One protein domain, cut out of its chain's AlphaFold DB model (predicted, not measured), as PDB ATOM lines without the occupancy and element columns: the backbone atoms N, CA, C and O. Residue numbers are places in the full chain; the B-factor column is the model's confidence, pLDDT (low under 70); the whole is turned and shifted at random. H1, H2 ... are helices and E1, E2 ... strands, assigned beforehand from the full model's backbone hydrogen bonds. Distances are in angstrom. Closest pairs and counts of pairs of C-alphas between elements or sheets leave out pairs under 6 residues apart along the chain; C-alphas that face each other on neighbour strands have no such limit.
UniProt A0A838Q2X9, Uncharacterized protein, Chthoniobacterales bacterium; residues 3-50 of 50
ATOM      1  N   VAL A   3     165.932 110.874 109.087       97.81
ATOM      2  CA  VAL A   3     166.684 109.649 109.366       97.81
ATOM      3  C   VAL A   3     167.122 109.685 110.822       97.81
ATOM      4  O   VAL A   3     167.827 110.607 111.231       97.81
ATOM      5  N   THR A   4     166.708 108.693 111.600       97.06
ATOM      6  CA  THR A   4     167.109 108.527 113.001       97.06
ATOM      7  C   THR A   4     167.951 107.274 113.166       97.06
ATOM      8  O   THR A   4     167.985 106.405 112.295       97.06
ATOM      9  N   LYS A   5     168.681 107.206 114.278       97.94
ATOM     10  CA  LYS A   5     169.435 106.019 114.667       97.94
ATOM     11  C   LYS A   5     168.811 105.433 115.919       97.94
ATOM     12  O   LYS A   5     168.655 106.152 116.902       97.94
ATOM     13  N   GLU A   6     168.508 104.148 115.881       97.56
ATOM     14  CA  GLU A   6     168.070 103.382 117.042       97.56
ATOM     15  C   GLU A   6     169.160 102.375 117.417       97.56
ATOM     16  O   GLU A   6     169.763 101.752 116.544       97.56
ATOM     17  N   VAL A   7     169.442 102.227 118.714       97.44
ATOM     18  CA  VAL A   7     170.348 101.187 119.212       97.44
ATOM     19  C   VAL A   7     169.506 100.067 119.810       97.44
ATOM     20  O   VAL A   7     168.914 100.238 120.870       97.44
ATOM     21  N   ALA A   8     169.493  98.916 119.144       96.19
ATOM     22  CA  ALA A   8     168.775  97.722 119.571       96.19
ATOM     23  C   ALA A   8     169.694  96.502 119.455       96.19
ATOM     24  O   ALA A   8     170.510  96.409 118.540       96.19
ATOM     25  N   HIS A   9     169.611  95.562 120.400       95.75
ATOM     26  CA  HIS A   9     170.422  94.331 120.390       95.75
ATOM     27  C   HIS A   9     171.937  94.563 120.192       95.75
ATOM     28  O   HIS A   9     172.613  93.801 119.501       95.75
ATOM     29  N   GLY A  10     172.477  95.646 120.765       97.44
ATOM     30  CA  GLY A  10     173.896  96.001 120.648       97.44
ATOM     31  C   GLY A  10     174.333  96.494 119.263       97.44
ATOM     32  O   GLY A  10     175.530  96.607 119.010       97.44
ATOM     33  N   ARG A  11     173.394  96.790 118.355       98.25
ATOM     34  CA  ARG A  11     173.659  97.301 117.003       98.25
ATOM     35  C   ARG A  11     172.875  98.583 116.747       98.25
ATOM     36  O   ARG A  11     171.810  98.796 117.319       98.25
ATOM     37  N   THR A  12     173.396  99.422 115.856       98.19
ATOM     38  CA  THR A  12     172.723 100.653 115.429       98.19
ATOM     39  C   THR A  12     171.982 100.424 114.119       98.19
ATOM     40  O   THR A  12     172.587 100.004 113.132       98.19
ATOM     41  N   TYR A  13     170.697 100.752 114.104       97.94
ATOM     42  CA  TYR A  13     169.813 100.687 112.950       97.94
ATOM     43  C   TYR A  13     169.452 102.100 112.500       97.94
ATOM     44  O   TYR A  13     169.313 103.005 113.323       97.94
ATOM     45  N   SER A  14     169.335 102.294 111.189       98.06
ATOM     46  CA  SER A  14     168.839 103.544 110.615       98.06
ATOM     47  C   SER A  14     167.352 103.403 110.341       98.06
ATOM     48  O   SER A  14     166.944 102.471 109.652       98.06
ATOM     49  N   GLU A  15     166.565 104.356 110.818       97.38
ATOM     50  CA  GLU A  15     165.129 104.403 110.578       97.38
ATOM     51  C   GLU A  15     164.757 105.629 109.755       97.38
ATOM     52  O   GLU A  15     165.324 106.711 109.922       97.38
ATOM     53  N   LEU A  16     163.777 105.462 108.869       97.62
ATOM     54  CA  LEU A  16     163.176 106.542 108.098       97.62
ATOM     55  C   LEU A  16     161.779 106.812 108.637       97.62
ATOM     56  O   LEU A  16     160.914 105.940 108.604       97.62
ATOM     57  N   ARG A  17     161.540 108.048 109.075       96.75
ATOM     58  CA  ARG A  17     160.228 108.471 109.567       96.75
ATOM     59  C   ARG A  17     159.688 109.637 108.759       96.75
ATOM     60  O   ARG A  17     160.391 110.619 108.504       96.75
ATOM     61  N   GLU A  18     158.424 109.557 108.362       97.50
ATOM     62  CA  GLU A  18     157.740 110.688 107.743       97.50
ATOM     63  C   GLU A  18     157.471 111.801 108.766       97.50
ATOM     64  O   GLU A  18     157.180 111.545 109.935       97.50
ATOM     65  N   LEU A  19     157.584 113.055 108.324       96.94
ATOM     66  CA  LEU A  19     157.342 114.222 109.168       96.94
ATOM     67  C   LEU A  19     156.091 114.957 108.704       96.94
ATOM     68  O   LEU A  19     155.963 115.266 107.517       96.94
ATOM     69  N   THR A  20     155.247 115.332 109.666       96.75
ATOM     70  CA  THR A  20     154.182 116.318 109.452       96.75
ATOM     71  C   THR A  20     154.778 117.666 109.045       96.75
ATOM     72  O   THR A  20     155.950 117.946 109.305       96.75
ATOM     73  N   SER A  21     153.974 118.553 108.459       94.00
ATOM     74  CA  SER A  21     154.438 119.886 108.045       94.00
ATOM     75  C   SER A  21     155.020 120.702 109.205       94.00
ATOM     76  O   SER A  21     156.033 121.382 109.039       94.00
ATOM     77  N   LYS A  22     154.428 120.594 110.405       94.38
ATOM     78  CA  LYS A  22     154.946 121.246 111.617       94.38
ATOM     79  C   LYS A  22     156.310 120.674 112.015       94.38
ATOM     80  O   LYS A  22     157.260 121.438 112.156       94.38
ATOM     81  N   ALA A  23     156.410 119.348 112.132       95.75
ATOM     82  CA  ALA A  23     157.649 118.678 112.526       95.75
ATOM     83  C   ALA A  23     158.772 118.886 111.496       95.75
ATOM     84  O   ALA A  23     159.934 119.028 111.859       95.75
ATOM     85  N   ARG A  24     158.432 118.985 110.204       96.31
ATOM     86  CA  ARG A  24     159.387 119.325 109.142       96.31
ATOM     87  C   ARG A  24     159.993 120.710 109.354       96.31
ATOM     88  O   ARG A  24     161.206 120.848 109.264       96.31
ATOM     89  N   ARG A  25     159.181 121.723 109.668       95.62
ATOM     90  CA  ARG A  25     159.682 123.076 109.960       95.62
ATOM     91  C   ARG A  25     160.619 123.089 111.167       95.62
ATOM     92  O   ARG A  25     161.648 123.752 111.126       95.62
ATOM     93  N   GLU A  26     160.266 122.362 112.220       96.12
ATOM     94  CA  GLU A  26     161.092 122.246 113.427       96.12
ATOM     95  C   GLU A  26     162.425 121.539 113.148       96.12
ATOM     96  O   GLU A  26     163.456 121.973 113.658       96.12
ATOM     97  N   GLU A  27     162.423 120.507 112.303       97.06
ATOM     98  CA  GLU A  27     163.636 119.791 111.904       97.06
ATOM     99  C   GLU A  27     164.556 120.655 111.029       97.06
ATOM    100  O   GLU A  27     165.765 120.682 111.248       97.06
ATOM    101  N   ILE A  28     164.002 121.443 110.100       95.94
ATOM    102  CA  ILE A  28     164.789 122.419 109.333       95.94
ATOM    103  C   ILE A  28     165.359 123.505 110.254       95.94
ATOM    104  O   ILE A  28     166.540 123.818 110.160       95.94
ATOM    105  N   ALA A  29     164.574 124.039 111.195       96.81
ATOM    106  CA  ALA A  29     165.089 125.004 112.170       96.81
ATOM    107  C   ALA A  29     166.235 124.408 113.008       96.81
ATOM    108  O   ALA A  29     167.276 125.041 113.177       96.81
ATOM    109  N   ARG A  30     166.104 123.150 113.453       96.44
ATOM    110  CA  ARG A  30     167.182 122.418 114.136       96.44
ATOM    111  C   ARG A  30     168.457 122.366 113.286       96.44
ATOM    112  O   ARG A  30     169.537 122.611 113.819       96.44
ATOM    113  N   MET A  31     168.340 122.084 111.985       95.38
ATOM    114  CA  MET A  31     169.476 122.086 111.051       95.38
ATOM    115  C   MET A  31     170.104 123.476 110.875       95.38
ATOM    116  O   MET A  31     171.313 123.575 110.702       95.38
ATOM    117  N   LEU A  32     169.308 124.544 110.974       94.81
ATOM    118  CA  LEU A  32     169.750 125.939 110.864       94.81
ATOM    119  C   LEU A  32     170.388 126.504 112.149       94.81
ATOM    120  O   LEU A  32     170.627 127.707 112.232       94.81
ATOM    121  N   GLY A  33     170.674 125.666 113.148       88.38
ATOM    122  CA  GLY A  33     171.336 126.087 114.389       88.38
ATOM    123  C   GLY A  33     170.442 126.098 115.630       88.38
ATOM    124  O   GLY A  33     170.830 126.661 116.650       88.38
ATOM    125  N   GLY A  34     169.267 125.463 115.578       86.19
ATOM    126  CA  GLY A  34     168.417 125.211 116.746       86.19
ATOM    127  C   GLY A  34     167.005 125.784 116.620       86.19
ATOM    128  O   GLY A  34     166.654 126.435 115.647       86.19
ATOM    129  N   GLN A  35     166.155 125.546 117.619       88.88
ATOM    130  CA  GLN A  35     164.731 125.922 117.586       88.88
ATOM    131  C   GLN A  35     164.461 127.339 118.116       88.88
ATOM    132  O   GLN A  35     163.438 127.599 118.750       88.88
ATOM    133  N   SER A  36     165.382 128.274 117.877       93.44
ATOM    134  CA  SER A  36     165.131 129.678 118.192       93.44
ATOM    135  C   SER A  36     163.981 130.216 117.333       93.44
ATOM    136  O   SER A  36     163.687 129.709 116.245       93.44
ATOM    137  N   LYS A  37     163.320 131.277 117.807       91.81
ATOM    138  CA  LYS A  37     162.224 131.915 117.066       91.81
ATOM    139  C   LYS A  37     162.664 132.351 115.660       91.81
ATOM    140  O   LYS A  37     161.950 132.089 114.696       91.81
ATOM    141  N   SER A  38     163.859 132.933 115.536       94.31
ATOM    142  CA  SER A  38     164.417 133.357 114.247       94.31
ATOM    143  C   SER A  38     164.708 132.179 113.311       94.31
ATOM    144  O   SER A  38     164.420 132.268 112.120       94.31
ATOM    145  N   ALA A  39     165.207 131.049 113.824       95.75
ATOM    146  CA  ALA A  39     165.430 129.849 113.015       95.75
ATOM    147  C   ALA A  39     164.115 129.221 112.522       95.75
ATOM    148  O   ALA A  39     164.040 128.759 111.383       95.75
ATOM    149  N   LEU A  40     163.055 129.246 113.337       94.69
ATOM    150  CA  LEU A  40     161.719 128.786 112.940       94.69
ATOM    151  C   LEU A  40     161.088 129.672 111.856       94.69
ATOM    152  O   LEU A  40     160.475 129.146 110.925       94.69
ATOM    153  N   GLU A  41     161.239 130.994 111.962       94.62
ATOM    154  CA  GLU A  41     160.784 131.949 110.943       94.62
ATOM    155  C   GLU A  41     161.558 131.771 109.631       94.62
ATOM    156  O   GLU A  41     160.953 131.702 108.559       94.62
ATOM    157  N   HIS A  42     162.880 131.593 109.709       94.69
ATOM    158  CA  HIS A  42     163.715 131.305 108.544       94.69
ATOM    159  C   HIS A  42     163.294 129.985 107.873       94.69
ATOM    160  O   HIS A  42     163.023 129.957 106.672       94.69
ATOM    161  N   ALA A  43     163.152 128.905 108.647       96.00
ATOM    162  CA  ALA A  43     162.699 127.609 108.146       96.00
ATOM    163  C   ALA A  43     161.316 127.690 107.475       96.00
ATOM    164  O   ALA A  43     161.085 127.050 106.451       96.00
ATOM    165  N   ALA A  44     160.395 128.491 108.025       94.62
ATOM    166  CA  ALA A  44     159.080 128.708 107.428       94.62
ATOM    167  C   ALA A  44     159.166 129.395 106.057       94.62
ATOM    168  O   ALA A  44     158.390 129.054 105.167       94.62
ATOM    169  N   THR A  45     160.084 130.347 105.886       95.88
ATOM    170  CA  THR A  45     160.301 131.033 104.605       95.88
ATOM    171  C   THR A  45     160.849 130.075 103.549       95.88
ATOM    172  O   THR A  45     160.299 130.026 102.451       95.88
ATOM    173  N   LEU A  46     161.844 129.251 103.892       94.50
ATOM    174  CA  LEU A  46     162.415 128.254 102.974       94.50
ATOM    175  C   LEU A  46     161.369 127.237 102.498       94.50
ATOM    176  O   LEU A  46     161.282 126.945 101.311       94.50
ATOM    177  N   LEU A  47     160.533 126.737 103.411       93.50
ATOM    178  CA  LEU A  47     159.496 125.747 103.091       93.50
ATOM    179  C   LEU A  47     158.321 126.307 102.276       93.50
ATOM    180  O   LEU A  47     157.523 125.533 101.761       93.50
ATOM    181  N   LYS A  48     158.170 127.633 102.180       90.94
ATOM    182  CA  LYS A  48     157.190 128.266 101.281       90.94
ATOM    183  C   LYS A  48     157.722 128.433  99.855       90.94
ATOM    184  O   LYS A  48     156.931 128.695  98.958       90.94
ATOM    185  N   GLN A  49     159.037 128.331  99.663       71.19
ATOM    186  CA  GLN A  49     159.701 128.450  98.362       71.19
ATOM    187  C   GLN A  49     159.910 127.091  97.669       71.19
ATOM    188  O   GLN A  49     160.471 127.059  96.576       71.19
ATOM    189  N   SER A  50     159.491 125.988  98.303       54.31
ATOM    190  CA  SER A  50     159.703 124.602  97.861       54.31
ATOM    191  C   SER A  50     158.435 123.922  97.375       54.31
ATOM    192  O   SER A  50     157.416 124.092  98.083       54.31
TER     193      SER A  50
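AT A GLANCE: This is residues 3 to 50 of the 50 residues of an uncharacterized protein of Chthoniobacterales bacterium (UniProt A0A838Q2X9). A twisted hairpin of two strands, E1 and E2, makes one end of the model, and two helices, H1 and H2, packed on each other at a steep tilt, make the other. Residues 18 to 20 join these two parts, which follow one another along the longest axis. The printed part has 48 residues with two named strands and two named helices, in the order E1, E2, H1, H2; the sheet, E1 - E2, is antiparallel, and the class is mixed, helices and strands. The whole is loose, with a radius of gyration of the C-alphas of 13.7 A, and spans 41 by 19 by 13 A.

HOW THE PARTS SIT: Look first at E1, residues 3 to 8, and E2, residues 11 to 17, an antiparallel hairpin with 144 degrees between their directions. There N 6 and O 13 are 2.9 A apart and N 13 and O 6 are 2.8 A apart, both within hydrogen-bond range. Farther on, H1, residues 21 to 31, and H2, residues 37 to 48, touch; their closest C-alphas, of Ala 29 and Ala 39, are 4.9 A apart. They run opposite ways at a steep tilt of 60 degrees. In both helices every O i to N i+4 pair is within hydrogen-bond range. E1 is apart from H1 and H2, and E2 is apart from H2.

IN THESE COORDINATES: Find C-alpha 3 at (166.684, 109.649, 109.366); from there E1 runs 15.8 A to Ala 8. E2 runs 19.0 A from Arg 11 to Arg 17. Find C-alpha 21 at (154.438, 119.886, 108.045), where H1 begins its 15.5 A to Met 31. H2 covers 17.0 A from Lys 37 to C-alpha 48 at (157.190, 128.266, 101.281).

THE WHOLE: The two C-alphas farthest apart, of His 9 and Gln 49, are 42.0 A apart. The printed part has no cut, and its three links are tight. Mean pLDDT of the printed part is 94.1; residue 50, the chain's last, is under 70.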